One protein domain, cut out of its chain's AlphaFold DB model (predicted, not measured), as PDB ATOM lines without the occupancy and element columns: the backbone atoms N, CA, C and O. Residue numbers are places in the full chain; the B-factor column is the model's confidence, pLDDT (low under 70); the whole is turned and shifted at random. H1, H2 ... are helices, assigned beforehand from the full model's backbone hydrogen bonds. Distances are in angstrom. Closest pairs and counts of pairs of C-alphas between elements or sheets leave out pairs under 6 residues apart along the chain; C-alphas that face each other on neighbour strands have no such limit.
ATOM      1  N   SER A 285     206.021 177.426 178.966       50.34
ATOM      2  CA  SER A 285     207.433 177.065 178.921       50.34
ATOM      3  C   SER A 285     207.596 175.556 179.149       50.34
ATOM      4  O   SER A 285     206.997 174.971 180.045       50.34
ATOM      5  N   SER A 286     208.399 174.918 178.293       46.50
ATOM      6  CA  SER A 286     208.770 173.494 178.359       46.50
ATOM      7  C   SER A 286     209.251 173.072 179.765       46.50
ATOM      8  O   SER A 286     209.958 173.864 180.397       46.50
ATOM      9  N   PRO A 287     208.979 171.834 180.240       55.97
ATOM     10  CA  PRO A 287     208.407 170.683 179.524       55.97
ATOM     11  C   PRO A 287     206.893 170.770 179.290       55.97
ATOM     12  O   PRO A 287     206.165 171.361 180.079       55.97
ATOM     13  N   LEU A 288     206.429 170.155 178.193       56.31
ATOM     14  CA  LEU A 288     205.003 170.052 177.870       56.31
ATOM     15  C   LEU A 288     204.251 169.398 179.047       56.31
ATOM     16  O   LEU A 288     204.643 168.303 179.469       56.31
ATOM     17  N   PRO A 289     203.199 170.039 179.581       62.66
ATOM     18  CA  PRO A 289     202.373 169.452 180.626       62.66
ATOM     19  C   PRO A 289     201.729 168.147 180.140       62.66
ATOM     20  O   PRO A 289     201.637 167.885 178.938       62.66
ATOM     21  N   SER A 290     201.270 167.314 181.080       67.88
ATOM     22  CA  SER A 290     200.450 166.144 180.730       67.88
ATOM     23  C   SER A 290     199.260 166.562 179.842       67.88
ATOM     24  O   SER A 290     198.796 167.693 179.990       67.88
ATOM     25  N   PRO A 291     198.735 165.695 178.951       62.88
ATOM     26  CA  PRO A 291     197.607 166.043 178.079       62.88
ATOM     27  C   PRO A 291     196.423 166.661 178.834       62.88
ATOM     28  O   PRO A 291     195.897 167.683 178.408       62.88
ATOM     29  N   THR A 292     196.099 166.121 180.013       65.31
ATOM     30  CA  THR A 292     195.063 166.661 180.906       65.31
ATOM     31  C   THR A 292     195.389 168.077 181.376       65.31
ATOM     32  O   THR A 292     194.576 168.975 181.219       65.31
ATOM     33  N   ALA A 293     196.609 168.317 181.864       69.62
ATOM     34  CA  ALA A 293     197.020 169.649 182.309       69.62
ATOM     35  C   ALA A 293     197.094 170.666 181.149       69.62
ATOM     36  O   ALA A 293     196.821 171.852 181.343       69.62
ATOM     37  N   LEU A 294     197.429 170.217 179.934       70.25
ATOM     38  CA  LEU A 294     197.353 171.045 178.731       70.25
ATOM     39  C   LEU A 294     195.898 171.419 178.425       70.25
ATOM     40  O   LEU A 294     195.616 172.586 178.174       70.25
ATOM     41  N   PHE A 295     194.981 170.455 178.480       68.50
ATOM     42  CA  PHE A 295     193.560 170.691 178.251       68.50
ATOM     43  C   PHE A 295     192.944 171.624 179.298       68.50
ATOM     44  O   PHE A 295     192.254 172.569 178.924       68.50
ATOM     45  N   ASP A 296     193.263 171.440 180.579       71.25
ATOM     46  CA  ASP A 296     192.818 172.334 181.654       71.25
ATOM     47  C   ASP A 296     193.317 173.767 181.429       71.25
ATOM     48  O   ASP A 296     192.554 174.721 181.571       71.25
ATOM     49  N   THR A 297     194.568 173.921 180.985       74.94
ATOM     50  CA  THR A 297     195.132 175.230 180.617       74.94
ATOM     51  C   THR A 297     194.371 175.846 179.443       74.94
ATOM     52  O   THR A 297     194.006 177.018 179.479       74.94
ATOM     53  N   ILE A 298     194.093 175.061 178.398       72.88
ATOM     54  CA  ILE A 298     193.328 175.500 177.223       72.88
ATOM     55  C   ILE A 298     191.918 175.942 177.628       72.88
ATOM     56  O   ILE A 298     191.456 177.001 177.205       72.88
ATOM     57  N   LEU A 299     191.238 175.154 178.462       71.56
ATOM     58  CA  LEU A 299     189.912 175.484 178.973       71.56
ATOM     59  C   LEU A 299     189.935 176.745 179.836       71.56
ATOM     60  O   LEU A 299     189.029 177.567 179.707       71.56
ATOM     61  N   ALA A 300     190.952 176.921 180.681       77.25
ATOM     62  CA  ALA A 300     191.123 178.131 181.478       77.25
ATOM     63  C   ALA A 300     191.268 179.372 180.586       77.25
ATOM     64  O   ALA A 300     190.555 180.350 180.797       77.25
ATOM     65  N   LYS A 301     192.087 179.299 179.526       79.06
ATOM     66  CA  LYS A 301     192.230 180.392 178.550       79.06
ATOM     67  C   LYS A 301     190.934 180.703 177.814       79.06
ATOM     68  O   LYS A 301     190.549 181.861 177.709       79.06
ATOM     69  N   LEU A 302     190.238 179.674 177.331       74.81
ATOM     70  CA  LEU A 302     188.953 179.847 176.651       74.81
ATOM     71  C   LEU A 302     187.921 180.517 177.557       74.81
ATOM     72  O   LEU A 302     187.217 181.418 177.116       74.81
ATOM     73  N   ARG A 303     187.861 180.111 178.828       80.88
ATOM     74  CA  ARG A 303     186.968 180.717 179.821       80.88
ATOM     75  C   ARG A 303     187.361 182.148 180.156       80.88
ATOM     76  O   ARG A 303     186.480 182.984 180.320       80.88
ATOM     77  N   ALA A 304     188.656 182.440 180.242       83.31
ATOM     78  CA  ALA A 304     189.137 183.802 180.423       83.31
ATOM     79  C   ALA A 304     188.717 184.696 179.246       83.31
ATOM     80  O   ALA A 304     188.161 185.766 179.466       83.31
ATOM     81  N   ASP A 305     188.897 184.241 178.003       79.75
ATOM     82  CA  ASP A 305     188.448 184.972 176.812       79.75
ATOM     83  C   ASP A 305     186.926 185.191 176.801       79.75
ATOM     84  O   ASP A 305     186.454 186.274 176.460       79.75
ATOM     85  N   GLU A 306     186.159 184.174 177.192       80.62
ATOM     86  CA  GLU A 306     184.700 184.234 177.322       80.62
ATOM     87  C   GLU A 306     184.251 185.263 178.375       80.62
ATOM     88  O   GLU A 306     183.342 186.051 178.122       80.62
ATOM     89  N   LEU A 307     184.915 185.306 179.534       82.62
ATOM     90  CA  LEU A 307     184.652 186.308 180.568       82.62
ATOM     91  C   LEU A 307     185.052 187.717 180.115       82.62
ATOM     92  O   LEU A 307     184.314 188.660 180.373       82.62
ATOM     93  N   ARG A 308     186.167 187.883 179.393       87.06
ATOM     94  CA  ARG A 308     186.550 189.189 178.820       87.06
ATOM     95  C   ARG A 308     185.499 189.698 177.836       87.06
ATOM     96  O   ARG A 308     185.161 190.876 177.864       87.06
ATOM     97  N   GLU A 309     184.954 188.817 176.999       82.31
ATOM     98  CA  GLU A 309     183.865 189.185 176.093       82.31
ATOM     99  C   GLU A 309     182.582 189.546 176.856       82.31
ATOM    100  O   GLU A 309     181.934 190.529 176.507       82.31
ATOM    101  N   LEU A 310     182.245 188.815 177.926       81.19
ATOM    102  CA  LEU A 310     181.139 189.179 178.816       81.19
ATOM    103  C   LEU A 310     181.354 190.571 179.428       81.19
ATOM    104  O   LEU A 310     180.462 191.409 179.350       81.19
ATOM    105  N   ALA A 311     182.535 190.847 179.987       83.38
ATOM    106  CA  ALA A 311     182.863 192.152 180.562       83.38
ATOM    107  C   ALA A 311     182.688 193.280 179.533       83.38
ATOM    108  O   ALA A 311     182.028 194.279 179.813       83.38
ATOM    109  N   ARG A 312     183.178 193.072 178.305       82.62
ATOM    110  CA  ARG A 312     183.030 194.018 177.192       82.62
ATOM    111  C   ARG A 312     181.568 194.291 176.831       82.62
ATOM    112  O   ARG A 312     181.228 195.414 176.465       82.62
ATOM    113  N   GLN A 313     180.687 193.293 176.918       78.81
ATOM    114  CA  GLN A 313     179.249 193.491 176.685       78.81
ATOM    115  C   GLN A 313     178.633 194.427 177.735       78.81
ATOM    116  O   GLN A 313     177.858 195.305 177.362       78.81
ATOM    117  N   PHE A 314     179.041 194.308 179.003       75.06
ATOM    118  CA  PHE A 314     178.607 195.195 180.091       75.06
ATOM    119  C   PHE A 314     179.182 196.618 179.988       75.06
ATOM    120  O   PHE A 314     178.513 197.565 180.397       75.06
ATOM    121  N   GLU A 315     180.374 196.782 179.400       77.75
ATOM    122  CA  GLU A 315     180.946 198.103 179.087       77.75
ATOM    123  C   GLU A 315     180.223 198.793 177.919       77.75
ATOM    124  O   GLU A 315     180.042 200.010 177.922       77.75
ATOM    125  N   MET A 316     179.844 198.033 176.883       65.12
ATOM    126  CA  MET A 316     179.380 198.612 175.621       65.12
ATOM    127  C   MET A 316     177.859 198.747 175.479       65.12
ATOM    128  O   MET A 316     177.427 199.574 174.674       65.12
ATOM    129  N   ILE A 317     177.051 197.915 176.148       54.12
ATOM    130  CA  ILE A 317     175.623 197.771 175.819       54.12
ATOM    131  C   ILE A 317     174.758 197.750 177.095       54.12
ATOM    132  O   ILE A 317     174.858 196.859 177.932       54.12
ATOM    133  N   ASP A 318     173.894 198.760 177.206       48.16
ATOM    134  CA  ASP A 318     172.658 198.860 178.003       48.16
ATOM    135  C   ASP A 318     172.675 198.738 179.542       48.16
ATOM    136  O   ASP A 318     171.720 199.215 180.156       48.16
ATOM    137  N   ILE A 319     173.708 198.200 180.200       57.00
ATOM    138  CA  ILE A 319     173.697 198.028 181.675       57.00
ATOM    139  C   ILE A 319     174.703 198.942 182.405       57.00
ATOM    140  O   ILE A 319     174.467 199.271 183.563       57.00
ATOM    141  N   GLN A 320     175.765 199.417 181.730       69.38
ATOM    142  CA  GLN A 320     176.804 200.318 182.279       69.38
ATOM    143  C   GLN A 320     177.193 200.002 183.738       69.38
ATOM    144  O   GLN A 320     177.180 200.873 184.608       69.38
ATOM    145  N   ASP A 321     177.539 198.744 184.017       79.19
ATOM    146  CA  ASP A 321     178.087 198.350 185.319       79.19
ATOM    147  C   ASP A 321     179.605 198.158 185.201       79.19
ATOM    148  O   ASP A 321     180.116 197.041 185.081       79.19
ATOM    149  N   ASP A 322     180.330 199.281 185.226       83.50
ATOM    150  CA  ASP A 322     181.798 199.320 185.157       83.50
ATOM    151  C   ASP A 322     182.449 198.509 186.293       83.50
ATOM    152  O   ASP A 322     183.545 197.962 186.138       83.50
ATOM    153  N   HIS A 323     181.779 198.406 187.447       82.12
ATOM    154  CA  HIS A 323     182.271 197.645 188.591       82.12
ATOM    155  C   HIS A 323     182.176 196.140 188.346       82.12
ATOM    156  O   HIS A 323     183.144 195.419 188.612       82.12
ATOM    157  N   PHE A 324     181.051 195.669 187.807       83.00
ATOM    158  CA  PHE A 324     180.902 194.277 187.403       83.00
ATOM    159  C   PHE A 324     181.860 193.928 186.265       83.00
ATOM    160  O   PHE A 324     182.573 192.931 186.362       83.00
ATOM    161  N   ALA A 325     181.958 194.768 185.230       84.56
ATOM    162  CA  ALA A 325     182.888 194.545 184.126       84.56
ATOM    163  C   ALA A 325     184.341 194.427 184.621       84.56
ATOM    164  O   ALA A 325     185.027 193.451 184.311       84.56
ATOM    165  N   ALA A 326     184.795 195.353 185.476       85.81
ATOM    166  CA  ALA A 326     186.126 195.297 186.079       85.81
ATOM    167  C   ALA A 326     186.346 194.025 186.917       85.81
ATOM    168  O   ALA A 326     187.425 193.430 186.867       85.81
ATOM    169  N   PHE A 327     185.335 193.583 187.670       87.06
ATOM    170  CA  PHE A 327     185.391 192.329 188.419       87.06
ATOM    171  C   PHE A 327     185.521 191.111 187.489       87.06
ATOM    172  O   PHE A 327     186.358 190.237 187.721       87.06
ATOM    173  N   VAL A 328     184.733 191.061 186.414       86.25
ATOM    174  CA  VAL A 328     184.772 189.969 185.435       86.25
ATOM    175  C   VAL A 328     186.133 189.917 184.729       86.25
ATOM    176  O   VAL A 328     186.678 188.824 184.559       86.25
ATOM    177  N   TYR A 329     186.745 191.063 184.409       90.19
ATOM    178  CA  TYR A 329     188.126 191.114 183.910       90.19
ATOM    179  C   TYR A 329     189.134 190.538 184.914       90.19
ATOM    180  O   TYR A 329     189.975 189.727 184.532       90.19
ATOM    181  N   GLN A 330     189.027 190.882 186.203       88.06
ATOM    182  CA  GLN A 330     189.904 190.311 187.236       88.06
ATOM    183  C   GLN A 330     189.752 188.789 187.341       88.06
ATOM    184  O   GLN A 330     190.747 188.078 187.484       88.06
ATOM    185  N   MET A 331     188.523 188.276 187.245       87.00
ATOM    186  CA  MET A 331     188.265 186.836 187.228       87.00
ATOM    187  C   MET A 331     188.861 186.164 185.988       87.00
ATOM    188  O   MET A 331     189.463 185.095 186.106       87.00
ATOM    189  N   ALA A 332     188.747 186.795 184.817       87.25
ATOM    190  CA  ALA A 332     189.368 186.309 183.592       87.25
ATOM    191  C   ALA A 332     190.898 186.238 183.714       87.25
ATOM    192  O   ALA A 332     191.494 185.217 183.376       87.25
ATOM    193  N   ASP A 333     191.534 187.278 184.251       89.12
ATOM    194  CA  ASP A 333     192.989 187.318 184.431       89.12
ATOM    195  C   ASP A 333     193.473 186.316 185.492       89.12
ATOM    196  O   ASP A 333     194.527 185.692 185.333       89.12
ATOM    197  N   ALA A 334     192.689 186.094 186.551       85.56
ATOM    198  CA  ALA A 334     192.969 185.064 187.549       85.56
ATOM    199  C   ALA A 334     192.878 183.642 186.959       85.56
ATOM    200  O   ALA A 334     193.690 182.783 187.304       85.56
ATOM    201  N   LEU A 335     191.933 183.395 186.045       83.94
ATOM    202  CA  LEU A 335     191.825 182.130 185.309       83.94
ATOM    203  C   LEU A 335     192.987 181.927 184.333       83.94
ATOM    204  O   LEU A 335     193.605 180.866 184.327       83.94
ATOM    205  N   ASP A 336     193.314 182.944 183.536       83.94
ATOM    206  CA  ASP A 336     194.381 182.886 182.525       83.94
ATOM    207  C   ASP A 336     195.772 182.706 183.160       83.94
ATOM    208  O   ASP A 336     196.625 181.988 182.638       83.94
ATOM    209  N   SER A 337     195.989 183.302 184.337       83.88
ATOM    210  CA  SER A 337     197.221 183.137 185.122       83.88
ATOM    211  C   SER A 337     197.273 181.852 185.960       83.88
ATOM    212  O   SER A 337     198.309 181.566 186.564       83.88
ATOM    213  N   GLY A 338     196.183 181.079 186.014       82.56
ATOM    214  CA  GLY A 338     196.076 179.863 186.824       82.56
ATOM    215  C   GLY A 338     195.985 180.107 188.336       82.56
ATOM    216  O   GLY A 338     196.195 179.176 189.111       82.56
ATOM    217  N   GLN A 339     195.687 181.335 188.774       84.00
ATOM    218  CA  GLN A 339     195.413 181.653 190.184       84.00
ATOM    219  C   GLN A 339     194.071 181.088 190.656       84.00
ATOM    220  O   GLN A 339     193.905 180.810 191.840       84.00
ATOM    221  N   VAL A 340     193.126 180.933 189.729       83.88
ATOM    222  CA  VAL A 340     191.814 180.325 189.947       83.88
ATOM    223  C   VAL A 340     191.650 179.182 188.955       83.88
ATOM    224  O   VAL A 340     191.975 179.322 187.778       83.88
ATOM    225  N   SER A 341     191.112 178.053 189.416       81.75
ATOM    226  CA  SER A 341     190.743 176.931 188.552       81.75
ATOM    227  C   SER A 341     189.246 176.681 188.631       81.75
ATOM    228  O   SER A 341     188.691 176.561 189.721       81.75
ATOM    229  N   LEU A 342     188.598 176.546 187.479       78.94
ATOM    230  CA  LEU A 342     187.202 176.131 187.400       78.94
ATOM    231  C   LEU A 342     187.124 174.683 186.896       78.94
ATOM    232  O   LEU A 342     187.816 174.358 185.929       78.94
ATOM    233  N   PRO A 343     186.261 173.824 187.467       75.62
ATOM    234  CA  PRO A 343     186.094 172.454 186.987       75.62
ATOM    235  C   PRO A 343     185.786 172.380 185.486       75.62
ATOM    236  O   PRO A 343     184.974 173.159 184.982       75.62
ATOM    237  N   SER A 344     186.419 171.462 184.751       63.66
ATOM    238  CA  SER A 344     186.304 171.320 183.283       63.66
ATOM    239  C   SER A 344     184.866 171.101 182.794       63.66
ATOM    240  O   SER A 344     184.498 171.609 181.737       63.66
ATOM    241  N   TYR A 345     184.032 170.443 183.601       64.94
ATOM    242  CA  TYR A 345     182.644 170.109 183.268       64.94
ATOM    243  C   TYR A 345     181.674 171.305 183.278       64.94
ATOM    244  O   TYR A 345     180.522 171.167 182.867       64.94
ATOM    245  N   LEU A 346     182.086 172.479 183.772       67.31
ATOM    246  CA  LEU A 346     181.211 173.653 183.806       67.31
ATOM    247  C   LEU A 346     180.960 174.207 182.395       67.31
ATOM    248  O   LEU A 346     181.904 174.541 181.667       67.31
ATOM    249  N   SER A 347     179.676 174.349 182.047       66.31
ATOM    250  CA  SER A 347     179.211 175.043 180.842       66.31
ATOM    251  C   SER A 347     179.519 176.543 180.906       66.31
ATOM    252  O   SER A 347     179.758 177.091 181.981       66.31
ATOM    253  N   TYR A 348     179.477 177.222 179.757       68.81
ATOM    254  CA  TYR A 348     179.655 178.677 179.699       68.81
ATOM    255  C   TYR A 348     178.645 179.426 180.582       68.81
ATOM    256  O   TYR A 348     179.038 180.281 181.368       68.81
ATOM    257  N   GLU A 349     177.367 179.039 180.540       72.50
ATOM    258  CA  GLU A 349     176.328 179.647 181.383       72.50
ATOM    259  C   GLU A 349     176.604 179.462 182.880       72.50
ATOM    260  O   GLU A 349     176.422 180.389 183.667       72.50
ATOM    261  N   ASN A 350     177.149 178.308 183.283       76.19
ATOM    262  CA  ASN A 350     177.577 178.112 184.667       76.19
ATOM    263  C   ASN A 350     178.755 179.026 185.029       76.19
ATOM    264  O   ASN A 350     178.779 179.561 186.131       76.19
ATOM    265  N   VAL A 351     179.712 179.233 184.117       78.00
ATOM    266  CA  VAL A 351     180.841 180.156 184.332       78.00
ATOM    267  C   VAL A 351     180.351 181.598 184.489       78.00
ATOM    268  O   VAL A 351     180.782 182.275 185.421       78.00
ATOM    269  N   LYS A 352     179.402 182.051 183.656       79.25
ATOM    270  CA  LYS A 352     178.763 183.367 183.826       79.25
ATOM    271  C   LYS A 352     178.078 183.479 185.182       79.25
ATOM    272  O   LYS A 352     178.308 184.445 185.902       79.25
ATOM    273  N   ARG A 353     177.263 182.483 185.551       83.94
ATOM    274  CA  ARG A 353     176.538 182.479 186.828       83.94
ATOM    275  C   ARG A 353     177.491 182.546 188.020       83.94
ATOM    276  O   ARG A 353     177.249 183.325 188.932       83.94
ATOM    277  N   ILE A 354     178.604 181.809 187.979       83.69
ATOM    278  CA  ILE A 354     179.666 181.905 188.992       83.69
ATOM    279  C   ILE A 354     180.200 183.335 189.067       83.69
ATOM    280  O   ILE A 354     180.288 183.883 190.160       83.69
ATOM    281  N   ALA A 355     180.524 183.962 187.932       84.88
ATOM    282  CA  ALA A 355     181.010 185.341 187.929       84.88
ATOM    283  C   ALA A 355     180.005 186.305 188.591       84.88
ATOM    284  O   ALA A 355     180.400 187.122 189.423       84.88
ATOM    285  N   PHE A 356     178.706 186.159 188.310       84.69
ATOM    286  CA  PHE A 356     177.649 186.943 188.963       84.69
ATOM    287  C   PHE A 356     177.534 186.678 190.466       84.69
ATOM    288  O   PHE A 356     177.478 187.621 191.258       84.69
ATOM    289  N   ASP A 357     177.494 185.414 190.878       83.50
ATOM    290  CA  ASP A 357     177.309 185.043 192.281       83.50
ATOM    291  C   ASP A 357     178.509 185.469 193.136       83.50
ATOM    292  O   ASP A 357     178.341 186.014 194.233       83.50
ATOM    293  N   VAL A 358     179.724 185.299 192.609       84.75
ATOM    294  CA  VAL A 358     180.960 185.724 193.274       84.75
ATOM    295  C   VAL A 358     181.030 187.249 193.344       84.75
ATOM    296  O   VAL A 358     181.377 187.779 194.400       84.75
ATOM    297  N   TYR A 359     180.628 187.973 192.292       83.88
ATOM    298  CA  TYR A 359     180.517 189.434 192.349       83.88
ATOM    299  C   TYR A 359     179.531 189.887 193.429       83.88
ATOM    300  O   TYR A 359     179.871 190.732 194.255       83.88
ATOM    301  N   ARG A 360     178.333 189.286 193.494       81.44
ATOM    302  CA  ARG A 360     177.327 189.593 194.527       81.44
ATOM    303  C   ARG A 360     177.858 189.344 195.939       81.44
ATOM    304  O   ARG A 360     177.569 190.123 196.847       81.44
ATOM    305  N   ALA A 361     178.634 188.280 196.142       76.88
ATOM    306  CA  ALA A 361     179.271 187.991 197.425       76.88
ATOM    307  C   ALA A 361     180.396 188.992 197.756       76.88
ATOM    308  O   ALA A 361     180.470 189.489 198.885       76.88
ATOM    309  N   ALA A 362     181.233 189.339 196.775       76.81
ATOM    310  CA  ALA A 362     182.328 190.296 196.922       76.81
ATOM    311  C   ALA A 362     181.821 191.725 197.187       76.81
ATOM    312  O   ALA A 362     182.331 192.400 198.079       76.81
ATOM    313  N   ALA A 363     180.765 192.159 196.493       77.19
ATOM    314  CA  ALA A 363     180.113 193.455 196.694       77.19
ATOM    315  C   ALA A 363     179.525 193.609 198.110       77.19
ATOM    316  O   ALA A 363     179.439 194.715 198.639       77.19
ATOM    317  N   ARG A 364     179.179 192.495 198.768       76.50
ATOM    318  CA  ARG A 364     178.755 192.463 200.180       76.50
ATOM    319  C   ARG A 364     179.931 192.490 201.169       76.50
ATOM    320  O   ARG A 364     179.705 192.397 202.374       76.50
ATOM    321  N   GLY A 365     181.170 192.614 200.683       70.81
ATOM    322  CA  GLY A 365     182.389 192.687 201.492       70.81
ATOM    323  C   GLY A 365     182.784 191.365 202.150       70.81
ATOM    324  O   GLY A 365     183.498 191.382 203.151       70.81
ATOM    325  N   LEU A 366     182.292 190.229 201.642       58.91
ATOM    326  CA  LEU A 366     182.395 188.956 202.353       58.91
ATOM    327  C   LEU A 366     183.752 188.264 202.155       58.91
ATOM    328  O   LEU A 366     184.280 187.723 203.123       58.91
ATOM    329  N   ILE A 367     184.320 188.241 200.940       63.84
ATOM    330  CA  ILE A 367     185.503 187.415 200.617       63.84
ATOM    331  C   ILE A 367     186.286 188.017 199.423       63.84
ATOM    332  O   ILE A 367     185.694 188.626 198.535       63.84
ATOM    333  N   GLY A 368     187.618 187.857 199.390       73.00
ATOM    334  CA  GLY A 368     188.456 188.182 198.222       73.00
ATOM    335  C   GLY A 368     188.322 187.162 197.078       73.00
ATOM    336  O   GLY A 368     188.008 186.000 197.321       73.00
ATOM    337  N   LEU A 369     188.595 187.581 195.836       74.75
ATOM    338  CA  LEU A 369     188.258 186.840 194.608       74.75
ATOM    339  C   LEU A 369     188.664 185.347 194.595       74.75
ATOM    340  O   LEU A 369     187.780 184.533 194.332       74.75
ATOM    341  N   PRO A 370     189.914 184.934 194.914       74.81
ATOM    342  CA  PRO A 370     190.274 183.514 194.838       74.81
ATOM    343  C   PRO A 370     189.472 182.661 195.826       74.81
ATOM    344  O   PRO A 370     188.862 181.668 195.448       74.81
ATOM    345  N   ALA A 371     189.380 183.115 197.078       75.88
ATOM    346  CA  ALA A 371     188.657 182.405 198.127       75.88
ATOM    347  C   ALA A 371     187.142 182.367 197.875       75.88
ATOM    348  O   ALA A 371     186.485 181.403 198.253       75.88
ATOM    349  N   ALA A 372     186.586 183.391 197.224       74.62
ATOM    350  CA  ALA A 372     185.169 183.441 196.891       74.62
ATOM    351  C   ALA A 372     184.806 182.456 195.764       74.62
ATOM    352  O   ALA A 372     183.762 181.809 195.827       74.62
ATOM    353  N   VAL A 373     185.679 182.301 194.757       76.38
ATOM    354  CA  VAL A 373     185.491 181.287 193.709       76.38
ATOM    355  C   VAL A 373     185.665 179.879 194.282       76.38
ATOM    356  O   VAL A 373     184.825 179.022 194.018       76.38
ATOM    357  N   ASP A 374     186.700 179.646 195.093       77.81
ATOM    358  CA  ASP A 374     186.953 178.338 195.711       77.81
ATOM    359  C   ASP A 374     185.794 177.898 196.617       77.81
ATOM    360  O   ASP A 374     185.345 176.754 196.531       77.81
ATOM    361  N   ASP A 375     185.265 178.805 197.444       76.31
ATOM    362  CA  ASP A 375     184.110 178.535 198.307       76.31
ATOM    363  C   ASP A 375     182.851 178.231 197.482       76.31
ATOM    364  O   ASP A 375     182.143 177.259 197.748       76.31
ATOM    365  N   TYR A 376     182.594 178.996 196.416       78.38
ATOM    366  CA  TYR A 376     181.461 178.723 195.534       78.38
ATOM    367  C   TYR A 376     181.589 177.351 194.854       78.38
ATOM    368  O   TYR A 376     180.633 176.575 194.826       78.38
ATOM    369  N   VAL A 377     182.775 177.015 194.334       75.31
ATOM    370  CA  VAL A 377     183.036 175.723 193.683       75.31
ATOM    371  C   VAL A 377     182.914 174.562 194.669       75.31
ATOM    372  O   VAL A 377     182.321 173.543 194.319       75.31
ATOM    373  N   ALA A 378     183.411 174.713 195.898       79.38
ATOM    374  CA  ALA A 378     183.314 173.691 196.939       79.38
ATOM    375  C   ALA A 378     181.864 173.407 197.370       79.38
ATOM    376  O   ALA A 378     181.549 172.281 197.756       79.38
ATOM    377  N   ASN A 379     180.989 174.412 197.281       78.31
ATOM    378  CA  ASN A 379     179.579 174.307 197.654       78.31
ATOM    379  C   ASN A 379     178.644 174.024 196.466       78.31
ATOM    380  O   ASN A 379     177.441 173.840 196.670       78.31
ATOM    381  N   MET A 380     179.156 173.966 195.230       70.88
ATOM    382  CA  MET A 380     178.337 173.576 194.085       70.88
ATOM    383  C   MET A 380     177.885 172.116 194.240       70.88
ATOM    384  O   MET A 380     178.713 171.242 194.512       70.88
ATOM    385  N   PRO A 381     176.590 171.812 194.036       67.19
ATOM    386  CA  PRO A 381     176.137 170.431 194.016       67.19
ATOM    387  C   PRO A 381     176.922 169.675 192.942       67.19
ATOM    388  O   PRO A 381     177.018 170.128 191.797       67.19
ATOM    389  N   ALA A 382     177.513 168.540 193.326       62.91
ATOM    390  CA  ALA A 382     178.229 167.685 192.388       62.91
ATOM    391  C   ALA A 382     177.318 167.396 191.186       62.91
ATOM    392  O   ALA A 382     176.119 167.174 191.399       62.91
TER     393      ALA A 382
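This is residues 285 to 382 of the 422 residues of an uncharacterized protein of Vitrella brassicaformis (strain CCMP3155) (UniProt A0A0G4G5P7). A long helical hairpin, H1 and H2, has a third helix, H3, packed across it at a steep angle, and H4 crosses H3 on the side away from H1. H1 makes the longest axis. The 98 printed residues hold four named helices, in the order H1, H2, H3, H4, and no named strand; the class is all helix, with mostly crossed packing, most touching pairs being steeply tilted. The whole is compact, with a radius of gyration of the C-alphas of 13.9 A and spans of 43 by 30 by 22 A.

H1, residues 291 to 316, and H2, residues 322 to 336, form a hairpin: they touch at a shallow tilt of 13 degrees, opposite ways, with the closest C-alphas, of Ala 304 and Ala 332, 4.0 A apart. H3, residues 348 to 363, touches H1 with its residues 348 to 352 alone, at a steep tilt of 65 degrees; the closest C-alphas, of Leu 307 and Lys 352, are 7.3 A apart. With residues 355 to 359 alone H3 touches H2, at 60 degrees, a steep tilt; the closest C-alphas are those of Val 328 and Ala 355, 6.5 A. H4, residues 369 to 379, touches H3 at a steep tilt of 61 degrees, with C-alphas 358 and 372 closest at 6.0 A. H2 and H4 are close but not clearly touching, and H1 and H4 are apart. In each helix every O i to N i+4 pair is within hydrogen-bond range.

H1 begins at C-alpha 291 (197.607, 166.043, 178.079) and is 37.4 A long. H2 measures 20.9 A, H3 22.5 A and H4 15.5 A, ending at C-alpha 379 (179.579, 174.307, 197.654).

The C-alphas farthest apart, of Pro 287 and Asp 318, are 45.5 A apart. The printed part has no cut; the link H2 to H3 is long, the other two tight. Mean pLDDT of the printed part is 75.6, with 24 residues under 70, among them 285 to 293.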